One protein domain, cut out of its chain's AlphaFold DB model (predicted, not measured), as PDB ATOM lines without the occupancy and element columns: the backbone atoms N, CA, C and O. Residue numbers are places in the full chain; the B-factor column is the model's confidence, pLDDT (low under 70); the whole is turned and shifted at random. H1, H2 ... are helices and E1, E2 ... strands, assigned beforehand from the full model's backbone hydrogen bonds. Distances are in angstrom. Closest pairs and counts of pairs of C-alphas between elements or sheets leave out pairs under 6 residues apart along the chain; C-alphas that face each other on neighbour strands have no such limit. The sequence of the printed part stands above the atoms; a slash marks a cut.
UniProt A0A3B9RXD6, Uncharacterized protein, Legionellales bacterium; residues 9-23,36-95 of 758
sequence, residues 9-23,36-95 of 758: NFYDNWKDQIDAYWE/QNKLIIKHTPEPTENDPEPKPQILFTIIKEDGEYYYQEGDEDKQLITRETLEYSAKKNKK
ATOM      1  N   ASN A   9     -59.683   8.122 -20.372       59.44
ATOM      2  CA  ASN A   9     -58.399   8.800 -20.137       59.44
ATOM      3  C   ASN A   9     -57.808   8.603 -18.727       59.44
ATOM      4  O   ASN A   9     -56.767   9.183 -18.438       59.44
ATOM      5  N   PHE A  10     -58.475   7.891 -17.814       55.53
ATOM      6  CA  PHE A  10     -58.040   7.852 -16.413       55.53
ATOM      7  C   PHE A  10     -57.014   6.753 -16.118       55.53
ATOM      8  O   PHE A  10     -55.989   7.044 -15.513       55.53
ATOM      9  N   TYR A  11     -57.282   5.514 -16.542       67.75
ATOM     10  CA  TYR A  11     -56.371   4.386 -16.319       67.75
ATOM     11  C   TYR A  11     -55.064   4.567 -17.095       67.75
ATOM     12  O   TYR A  11     -53.996   4.463 -16.505       67.75
ATOM     13  N   ASP A  12     -55.166   4.942 -18.372       71.44
ATOM     14  CA  ASP A  12     -54.009   5.150 -19.248       71.44
ATOM     15  C   ASP A  12     -53.073   6.227 -18.670       71.44
ATOM     16  O   ASP A  12     -51.882   6.007 -18.516       71.44
ATOM     17  N   ASN A  13     -53.631   7.343 -18.191       66.50
ATOM     18  CA  ASN A  13     -52.854   8.433 -17.593       66.50
ATOM     19  C   ASN A  13     -52.253   8.066 -16.220       66.50
ATOM     20  O   ASN A  13     -51.228   8.614 -15.834       66.50
ATOM     21  N   TRP A  14     -52.874   7.153 -15.465       77.88
ATOM     22  CA  TRP A  14     -52.292   6.618 -14.228       77.88
ATOM     23  C   TRP A  14     -51.145   5.642 -14.523       77.88
ATOM     24  O   TRP A  14     -50.099   5.735 -13.884       77.88
ATOM     25  N   LYS A  15     -51.312   4.758 -15.519       73.19
ATOM     26  CA  LYS A  15     -50.276   3.819 -15.971       73.19
ATOM     27  C   LYS A  15     -49.050   4.577 -16.492       73.19
ATOM     28  O   LYS A  15     -47.963   4.371 -15.962       73.19
ATOM     29  N   ASP A  16     -49.259   5.558 -17.373       74.50
ATOM     30  CA  ASP A  16     -48.203   6.433 -17.903       74.50
ATOM     31  C   ASP A  16     -47.433   7.169 -16.788       74.50
ATOM     32  O   ASP A  16     -46.223   7.369 -16.884       74.50
ATOM     33  N   GLN A  17     -48.112   7.573 -15.707       68.81
ATOM     34  CA  GLN A  17     -47.482   8.256 -14.568       68.81
ATOM     35  C   GLN A  17     -46.603   7.328 -13.729       68.81
ATOM     36  O   GLN A  17     -45.527   7.745 -13.298       68.81
ATOM     37  N   ILE A  18     -47.044   6.090 -13.487       67.00
ATOM     38  CA  ILE A  18     -46.230   5.111 -12.762       67.00
ATOM     39  C   ILE A  18     -45.058   4.652 -13.626       67.00
ATOM     40  O   ILE A  18     -43.944   4.588 -13.113       67.00
ATOM     41  N   ASP A  19     -45.275   4.413 -14.922       72.69
ATOM     42  CA  ASP A  19     -44.206   4.078 -15.866       72.69
ATOM     43  C   ASP A  19     -43.144   5.189 -15.900       72.69
ATOM     44  O   ASP A  19     -41.967   4.915 -15.665       72.69
ATOM     45  N   ALA A  20     -43.555   6.454 -16.042       70.31
ATOM     46  CA  ALA A  20     -42.636   7.590 -16.021       70.31
ATOM     47  C   ALA A  20     -41.896   7.739 -14.680       70.31
ATOM     48  O   ALA A  20     -40.732   8.135 -14.656       70.31
ATOM     49  N   TYR A  21     -42.540   7.452 -13.546       66.81
ATOM     50  CA  TYR A  21     -41.863   7.487 -12.249       66.81
ATOM     51  C   TYR A  21     -40.806   6.387 -12.133       66.81
ATOM     52  O   TYR A  21     -39.687   6.672 -11.703       66.81
ATOM     53  N   TRP A  22     -41.150   5.168 -12.559       69.75
ATOM     54  CA  TRP A  22     -40.266   4.001 -12.549       69.75
ATOM     55  C   TRP A  22     -39.046   4.199 -13.458       69.75
ATOM     56  O   TRP A  22     -37.939   3.830 -13.078       69.75
ATOM     57  N   GLU A  23     -39.235   4.824 -14.622       68.12
ATOM     58  CA  GLU A  23     -38.158   5.150 -15.567       68.12
ATOM     59  C   GLU A  23     -37.239   6.271 -15.059       68.12
ATOM     60  O   GLU A  23     -36.025   6.209 -15.242       68.12
ATOM     61  N   GLN A  36     -35.852  -5.992  -8.800       56.53
ATOM     62  CA  GLN A  36     -36.007  -4.566  -9.174       56.53
ATOM     63  C   GLN A  36     -37.462  -4.144  -9.481       56.53
ATOM     64  O   GLN A  36     -37.727  -3.065 -10.009       56.53
ATOM     65  N   ASN A  37     -38.421  -4.991  -9.123       76.31
ATOM     66  CA  ASN A  37     -39.808  -4.893  -9.538       76.31
ATOM     67  C   ASN A  37     -40.745  -4.519  -8.388       76.31
ATOM     68  O   ASN A  37     -41.950  -4.628  -8.564       76.31
ATOM     69  N   LYS A  38     -40.241  -4.109  -7.215       81.12
ATOM     70  CA  LYS A  38     -41.065  -3.855  -6.021       81.12
ATOM     71  C   LYS A  38     -40.918  -2.422  -5.501       81.12
ATOM     72  O   LYS A  38     -39.821  -1.997  -5.160       81.12
ATOM     73  N   LEU A  39     -42.040  -1.720  -5.353       80.88
ATOM     74  CA  LEU A  39     -42.166  -0.451  -4.636       80.88
ATOM     75  C   LEU A  39     -42.873  -0.708  -3.300       80.88
ATOM     76  O   LEU A  39     -44.053  -1.055  -3.281       80.88
ATOM     77  N   ILE A  40     -42.162  -0.549  -2.183       79.12
ATOM     78  CA  ILE A  40     -42.679  -0.835  -0.836       79.12
ATOM     79  C   ILE A  40     -43.113   0.471  -0.168       79.12
ATOM     80  O   ILE A  40     -42.288   1.366   0.025       79.12
ATOM     81  N   ILE A  41     -44.379   0.567   0.246       74.50
ATOM     82  CA  ILE A  41     -44.898   1.723   0.987       74.50
ATOM     83  C   ILE A  41     -45.009   1.365   2.469       74.50
ATOM     84  O   ILE A  41     -45.691   0.411   2.842       74.50
ATOM     85  N   LYS A  42     -44.327   2.138   3.320       77.75
ATOM     86  CA  LYS A  42     -44.295   1.947   4.777       77.75
ATOM     87  C   LYS A  42     -45.017   3.086   5.497       77.75
ATOM     88  O   LYS A  42     -44.940   4.234   5.064       77.75
ATOM     89  N   HIS A  43     -45.672   2.773   6.608       72.81
ATOM     90  CA  HIS A  43     -46.221   3.734   7.558       72.81
ATOM     91  C   HIS A  43     -45.620   3.491   8.937       72.81
ATOM     92  O   HIS A  43     -45.608   2.365   9.428       72.81
ATOM     93  N   THR A  44     -45.121   4.554   9.555       75.12
ATOM     94  CA  THR A  44     -44.661   4.526  10.942       75.12
ATOM     95  C   THR A  44     -45.783   5.100  11.808       75.12
ATOM     96  O   THR A  44     -46.124   6.268  11.602       75.12
ATOM     97  N   PRO A  45     -46.387   4.306  12.712       69.94
ATOM     98  CA  PRO A  45     -47.397   4.796  13.647       69.94
ATOM     99  C   PRO A  45     -46.860   5.936  14.521       69.94
ATOM    100  O   PRO A  45     -45.649   6.067  14.703       69.94
ATOM    101  N   GLU A  46     -47.752   6.750  15.085       62.69
ATOM    102  CA  GLU A  46     -47.349   7.718  16.110       62.69
ATOM    103  C   GLU A  46     -46.905   6.981  17.391       62.69
ATOM    104  O   GLU A  46     -47.544   5.988  17.762       62.69
ATOM    105  N   PRO A  47     -45.830   7.434  18.067       68.69
ATOM    106  CA  PRO A  47     -45.392   6.864  19.337       68.69
ATOM    107  C   PRO A  47     -46.513   6.895  20.372       68.69
ATOM    108  O   PRO A  47     -47.218   7.897  20.509       68.69
ATOM    109  N   THR A  48     -46.658   5.816  21.135       83.12
ATOM    110  CA  THR A  48     -47.583   5.768  22.274       83.12
ATOM    111  C   THR A  48     -46.806   5.579  23.568       83.12
ATOM    112  O   THR A  48     -45.661   5.139  23.549       83.12
ATOM    113  N   GLU A  49     -47.437   5.865  24.707       69.81
ATOM    114  CA  GLU A  49     -46.836   5.654  26.034       69.81
ATOM    115  C   GLU A  49     -46.352   4.202  26.241       69.81
ATOM    116  O   GLU A  49     -45.397   3.962  26.972       69.81
ATOM    117  N   ASN A  50     -46.955   3.246  25.524       77.38
ATOM    118  CA  ASN A  50     -46.603   1.825  25.567       77.38
ATOM    119  C   ASN A  50     -45.676   1.365  24.421       77.38
ATOM    120  O   ASN A  50     -45.194   0.236  24.461       77.38
ATOM    121  N   ASP A  51     -45.440   2.200  23.404       80.62
ATOM    122  CA  ASP A  51     -44.529   1.922  22.285       80.62
ATOM    123  C   ASP A  51     -43.914   3.245  21.789       80.62
ATOM    124  O   ASP A  51     -44.453   3.881  20.874       80.62
ATOM    125  N   PRO A  52     -42.837   3.722  22.444       73.00
ATOM    126  CA  PRO A  52     -42.223   5.012  22.139       73.00
ATOM    127  C   PRO A  52     -41.423   5.006  20.825       73.00
ATOM    128  O   PRO A  52     -41.092   6.072  20.310       73.00
ATOM    129  N   GLU A  53     -41.138   3.829  20.257       81.69
ATOM    130  CA  GLU A  53     -40.406   3.674  18.996       81.69
ATOM    131  C   GLU A  53     -41.102   2.659  18.069       81.69
ATOM    132  O   GLU A  53     -40.561   1.579  17.788       81.69
ATOM    133  N   PRO A  54     -42.299   2.989  17.550       75.31
ATOM    134  CA  PRO A  54     -43.048   2.060  16.725       75.31
ATOM    135  C   PRO A  54     -42.297   1.796  15.417       75.31
ATOM    136  O   PRO A  54     -41.903   2.707  14.680       75.31
ATOM    137  N   LYS A  55     -42.089   0.515  15.103       81.19
ATOM    138  CA  LYS A  55     -41.385   0.113  13.880       81.19
ATOM    139  C   LYS A  55     -42.228   0.440  12.638       81.19
ATOM    140  O   LYS A  55     -43.438   0.207  12.657       81.19
ATOM    141  N   PRO A  56     -41.614   0.901  11.530       69.81
ATOM    142  CA  PRO A  56     -42.325   1.123  10.276       69.81
ATOM    143  C   PRO A  56     -43.010  -0.163   9.798       69.81
ATOM    144  O   PRO A  56     -42.345  -1.172   9.554       69.81
ATOM    145  N   GLN A  57     -44.327  -0.119   9.633       77.06
ATOM    146  CA  GLN A  57     -45.129  -1.221   9.109       77.06
ATOM    147  C   GLN A  57     -45.252  -1.081   7.589       77.06
ATOM    148  O   GLN A  57     -45.513   0.008   7.076       77.06
ATOM    149  N   ILE A  58     -45.040  -2.170   6.846       76.19
ATOM    150  CA  ILE A  58     -45.293  -2.186   5.399       76.19
ATOM    151  C   ILE A  58     -46.807  -2.194   5.207       76.19
ATOM    152  O   ILE A  58     -47.466  -3.137   5.626       76.19
ATOM    153  N   LEU A  59     -47.349  -1.152   4.577       73.12
ATOM    154  CA  LEU A  59     -48.771  -1.095   4.257       73.12
ATOM    155  C   LEU A  59     -49.075  -1.982   3.049       73.12
ATOM    156  O   LEU A  59     -49.976  -2.800   3.096       73.12
ATOM    157  N   PHE A  60     -48.322  -1.827   1.961       82.88
ATOM    158  CA  PHE A  60     -48.454  -2.657   0.765       82.88
ATOM    159  C   PHE A  60     -47.230  -2.498  -0.140       82.88
ATOM    160  O   PHE A  60     -46.463  -1.534  -0.037       82.88
ATOM    161  N   THR A  61     -47.065  -3.453  -1.047       84.56
ATOM    162  CA  THR A  61     -46.025  -3.477  -2.074       84.56
ATOM    163  C   THR A  61     -46.678  -3.429  -3.449       84.56
ATOM    164  O   THR A  61     -47.564  -4.231  -3.736       84.56
ATOM    165  N   ILE A  62     -46.247  -2.506  -4.309       86.88
ATOM    166  CA  ILE A  62     -46.595  -2.522  -5.734       86.88
ATOM    167  C   ILE A  62     -45.509  -3.293  -6.471       86.88
ATOM    168  O   ILE A  62     -44.330  -2.971  -6.343       86.88
ATOM    169  N   ILE A  63     -45.906  -4.303  -7.235       88.94
ATOM    170  CA  ILE A  63     -45.000  -5.184  -7.961       88.94
ATOM    171  C   ILE A  63     -45.241  -5.014  -9.463       88.94
ATOM    172  O   ILE A  63     -46.380  -5.140  -9.905       88.94
ATOM    173  N   LYS A  64     -44.199  -4.733 -10.249       89.19
ATOM    174  CA  LYS A  64     -44.268  -4.692 -11.716       89.19
ATOM    175  C   LYS A  64     -43.781  -6.021 -12.291       89.19
ATOM    176  O   LYS A  64     -42.591  -6.306 -12.254       89.19
ATOM    177  N   GLU A  65     -44.679  -6.833 -12.829       88.31
ATOM    178  CA  GLU A  65     -44.341  -8.117 -13.456       88.31
ATOM    179  C   GLU A  65     -44.992  -8.184 -14.837       88.31
ATOM    180  O   GLU A  65     -46.153  -7.818 -14.994       88.31
ATOM    181  N   ASP A  66     -44.220  -8.579 -15.851       88.19
ATOM    182  CA  ASP A  66     -44.681  -8.734 -17.239       88.19
ATOM    183  C   ASP A  66     -45.403  -7.502 -17.836       88.19
ATOM    184  O   ASP A  66     -46.291  -7.620 -18.676       88.19
ATOM    185  N   GLY A  67     -45.011  -6.289 -17.418       85.00
ATOM    186  CA  GLY A  67     -45.610  -5.028 -17.891       85.00
ATOM    187  C   GLY A  67     -46.943  -4.660 -17.224       85.00
ATOM    188  O   GLY A  67     -47.561  -3.650 -17.580       85.00
ATOM    189  N   GLU A  68     -47.356  -5.447 -16.233       87.56
ATOM    190  CA  GLU A  68     -48.546  -5.241 -15.425       87.56
ATOM    191  C   GLU A  68     -48.183  -4.920 -13.970       87.56
ATOM    192  O   GLU A  68     -47.103  -5.247 -13.473       87.56
ATOM    193  N   TYR A  69     -49.097  -4.231 -13.288       87.56
ATOM    194  CA  TYR A  69     -48.905  -3.793 -11.910       87.56
ATOM    195  C   TYR A  69     -49.775  -4.619 -10.972       87.56
ATOM    196  O   TYR A  69     -50.986  -4.707 -11.152       87.56
ATOM    197  N   TYR A  70     -49.165  -5.176  -9.936       89.50
ATOM    198  CA  TYR A  70     -49.825  -5.928  -8.880       89.50
ATOM    199  C   TYR A  70     -49.701  -5.174  -7.561       89.50
ATOM    200  O   TYR A  70     -48.707  -4.488  -7.333       89.50
ATOM    201  N   TYR A  71     -50.682  -5.311  -6.676       88.44
ATOM    202  CA  TYR A  71     -50.553  -4.887  -5.285       88.44
ATOM    203  C   TYR A  71     -50.529  -6.110  -4.365       88.44
ATOM    204  O   TYR A  71     -51.211  -7.101  -4.623       88.44
ATOM    205  N   GLN A  72     -49.736  -6.038  -3.300       87.31
ATOM    206  CA  GLN A  72     -49.613  -7.078  -2.281       87.31
ATOM    207  C   GLN A  72     -49.658  -6.436  -0.887       87.31
ATOM    208  O   GLN A  72     -48.849  -5.550  -0.603       87.31
ATOM    209  N   GLU A  73     -50.596  -6.838  -0.029       82.25
ATOM    210  CA  GLU A  73     -50.742  -6.350   1.353       82.25
ATOM    211  C   GLU A  73     -50.182  -7.410   2.317       82.25
ATOM    212  O   GLU A  73     -50.730  -8.502   2.436       82.25
ATOM    213  N   GLY A  74     -49.043  -7.130   2.961       83.94
ATOM    214  CA  GLY A  74     -48.346  -8.115   3.798       83.94
ATOM    215  C   GLY A  74     -47.946  -9.387   3.034       83.94
ATOM    216  O   GLY A  74     -47.333  -9.301   1.969       83.94
ATOM    217  N   ASP A  75     -48.307 -10.548   3.588       78.81
ATOM    218  CA  ASP A  75     -48.058 -11.882   3.014       78.81
ATOM    219  C   ASP A  75     -49.220 -12.393   2.133       78.81
ATOM    220  O   ASP A  75     -49.231 -13.562   1.747       78.81
ATOM    221  N   GLU A  76     -50.217 -11.555   1.817       83.81
ATOM    222  CA  GLU A  76     -51.331 -11.956   0.944       83.81
ATOM    223  C   GLU A  76     -50.869 -12.210  -0.503       83.81
ATOM    224  O   GLU A  76     -49.822 -11.729  -0.942       83.81
ATOM    225  N   ASP A  77     -51.665 -12.959  -1.273       85.12
ATOM    226  CA  ASP A  77     -51.407 -13.183  -2.697       85.12
ATOM    227  C   ASP A  77     -51.440 -11.861  -3.481       85.12
ATOM    228  O   ASP A  77     -52.313 -11.011  -3.282       85.12
ATOM    229  N   LYS A  78     -50.501 -11.691  -4.423       87.56
ATOM    230  CA  LYS A  78     -50.453 -10.515  -5.304       87.56
ATOM    231  C   LYS A  78     -51.743 -10.405  -6.131       87.56
ATOM    232  O   LYS A  78     -52.158 -11.360  -6.787       87.56
ATOM    233  N   GLN A  79     -52.354  -9.224  -6.154       86.31
ATOM    234  CA  GLN A  79     -53.569  -8.953  -6.921       86.31
ATOM    235  C   GLN A  79     -53.285  -7.991  -8.071       86.31
ATOM    236  O   GLN A  79     -52.679  -6.939  -7.875       86.31
ATOM    237  N   LEU A  80     -53.735  -8.345  -9.275       88.19
ATOM    238  CA  LEU A  80     -53.553  -7.525 -10.473       88.19
ATOM    239  C   LEU A  80     -54.346  -6.214 -10.351       88.19
ATOM    240  O   LEU A  80     -55.558  -6.227 -10.135       88.19
ATOM    241  N   ILE A  81     -53.677  -5.080 -10.546       86.00
ATOM    242  CA  ILE A  81     -54.302  -3.758 -10.581       86.00
ATOM    243  C   ILE A  81     -54.892  -3.541 -11.978       86.00
ATOM    244  O   ILE A  81     -54.319  -2.891 -12.854       86.00
ATOM    245  N   THR A  82     -56.090  -4.074 -12.187       83.75
ATOM    246  CA  THR A  82     -56.889  -3.778 -13.375       83.75
ATOM    247  C   THR A  82     -57.639  -2.456 -13.218       83.75
ATOM    248  O   THR A  82     -57.876  -1.946 -12.112       83.75
ATOM    249  N   ARG A  83     -58.097  -1.921 -14.352       74.44
ATOM    250  CA  ARG A  83     -59.027  -0.790 -14.403       74.44
ATOM    251  C   ARG A  83     -60.258  -1.008 -13.519       74.44
ATOM    252  O   ARG A  83     -60.706  -0.080 -12.852       74.44
ATOM    253  N   GLU A  84     -60.792  -2.224 -13.500       72.75
ATOM    254  CA  GLU A  84     -61.986  -2.572 -12.733       72.75
ATOM    255  C   GLU A  84     -61.713  -2.536 -11.230       72.75
ATOM    256  O   GLU A  84     -62.531  -1.995 -10.495       72.75
ATOM    257  N   THR A  85     -60.541  -2.983 -10.767       67.25
ATOM    258  CA  THR A  85     -60.112  -2.845  -9.360       67.25
ATOM    259  C   THR A  85     -59.980  -1.384  -8.921       67.25
ATOM    260  O   THR A  85     -60.411  -1.032  -7.817       67.25
ATOM    261  N   LEU A  86     -59.458  -0.506  -9.787       62.91
ATOM    262  CA  LEU A  86     -59.359   0.934  -9.509       62.91
ATOM    263  C   LEU A  86     -60.737   1.612  -9.509       62.91
ATOM    264  O   LEU A  86     -61.058   2.379  -8.597       62.91
ATOM    265  N   GLU A  87     -61.591   1.297 -10.486       58.47
ATOM    266  CA  GLU A  87     -62.954   1.834 -10.571       58.47
ATOM    267  C   GLU A  87     -63.861   1.305  -9.442       58.47
ATOM    268  O   GLU A  87     -64.690   2.052  -8.909       58.47
ATOM    269  N   TYR A  88     -63.690   0.046  -9.037       54.84
ATOM    270  CA  TYR A  88     -64.397  -0.582  -7.922       54.84
ATOM    271  C   TYR A  88     -63.994   0.043  -6.582       54.84
ATOM    272  O   TYR A  88     -64.874   0.443  -5.814       54.84
ATOM    273  N   SER A  89     -62.695   0.242  -6.344       55.47
ATOM    274  CA  SER A  89     -62.185   0.935  -5.150       55.47
ATOM    275  C   SER A  89     -62.668   2.391  -5.087       55.47
ATOM    276  O   SER A  89     -63.081   2.877  -4.033       55.47
ATOM    277  N   ALA A  90     -62.735   3.077  -6.235       50.34
ATOM    278  CA  ALA A  90     -63.272   4.435  -6.328       50.34
ATOM    279  C   ALA A  90     -64.793   4.515  -6.078       50.34
ATOM    280  O   ALA A  90     -65.280   5.506  -5.524       50.34
ATOM    281  N   LYS A  91     -65.565   3.487  -6.468       44.97
ATOM    282  CA  LYS A  91     -67.030   3.440  -6.290       44.97
ATOM    283  C   LYS A  91     -67.474   2.955  -4.905       44.97
ATOM    284  O   LYS A  91     -68.524   3.403  -4.440       44.97
ATOM    285  N   LYS A  92     -66.731   2.058  -4.245       45.88
ATOM    286  CA  LYS A  92     -67.206   1.324  -3.052       45.88
ATOM    287  C   LYS A  92     -66.793   1.923  -1.697       45.88
ATOM    288  O   LYS A  92     -67.172   1.385  -0.658       45.88
ATOM    289  N   ASN A  93     -66.135   3.083  -1.679       42.69
ATOM    290  CA  ASN A  93     -65.616   3.751  -0.472       42.69
ATOM    291  C   ASN A  93     -66.697   4.418   0.425       42.69
ATOM    292  O   ASN A  93     -66.541   5.534   0.914       42.69
ATOM    293  N   LYS A  94     -67.856   3.762   0.594       35.09
ATOM    294  CA  LYS A  94     -69.019   4.260   1.346       35.09
ATOM    295  C   LYS A  94     -69.322   3.477   2.632       35.09
ATOM    296  O   LYS A  94     -70.297   3.837   3.285       35.09
ATOM    297  N   LYS A  95     -68.585   2.404   2.981       34.53
ATOM    298  CA  LYS A  95     -69.017   1.543   4.105       34.53
ATOM    299  C   LYS A  95     -67.978   0.781   4.955       34.53
ATOM    300  O   LYS A  95     -68.425   0.129   5.887       34.53
TER     301      LYS A  95
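This is residues 9 to 23 and 36 to 95 of the 758 residues of an uncharacterized protein of Legionellales bacterium (UniProt A0A3B9RXD6). A small three-stranded antiparallel sheet makes a wall, its first hairpin, E1 and E2, drawn out by a long loop at residues 44 to 56 that reaches far from the rest and lies at one end of the longest axis. Helix H1 only grazes the sheet with its residues 15 to 22, and helix H2 lies off the sheet, with residues 88 to 95 sticking out free. The printed part has 75 residues, with two named helices and three named strands in the order H1 E1 E2 E3 H2; the sheet's order is E1 - E2 - E3, and the class is mixed, helices and strands. The whole is loose, with a radius of gyration of the C-alphas of 15.5 A and spans of 47 by 36 by 23 A.

H1, residues 9 to 23, is on the sheet but only grazes it. The sheet is a meander, each strand the antiparallel neighbour of the one before: E1, residues 38 to 43, E2, residues 57 to 65, and E3, residues 68 to 72. E1 and E2 form a hairpin, antiparallel at 164 degrees, with N 39 and O 62 2.8 A apart and N 59 and O 41 2.9 A apart, both within hydrogen-bond range. E2 and E3 form a hairpin at 158 degrees, with N 63 and O 70 within hydrogen-bond range at 2.8 A. Residues 70 to 71 of E3 also pair, antiparallel, with residues 79 to 80. H2, residues 83 to 92, is not on the sheet and is apart from E1 and E2. H1 and H2 are close but not clearly touching: their closest C-alphas, of Tyr 11 and Arg 83, are 6.1 A apart. Their lines stand at a steep tilt of 66 degrees, opposite ways. In H2 every O i to N i+4 pair is within hydrogen-bond range; in H1, 10 of 11 are.

H1 begins at C-alpha 9, (-58.399, 8.800, -20.137), and is 21.1 A long. E1 is 16.4 A long, E2 23.6 A and E3 13.3 A; E2 begins at C-alpha 57, (-45.129, -1.221, 9.109). H2 is 14.1 A long and ends at C-alpha 92, (-67.206, 1.324, -3.052).

The two C-alphas farthest apart, of Asn 9 and Asn 50, are 47.7 A apart. Residues 24 to 35 are cut out, and C-alphas 23 and 36 are 11.8 A apart across the cut. The link E1 to E2 is long, with 13 residues; E2 to E3 is tight and E3 to H2 short. The mean pLDDT of the printed part is 73.4, and 26 residues are under 70, among them residues 85 to 95.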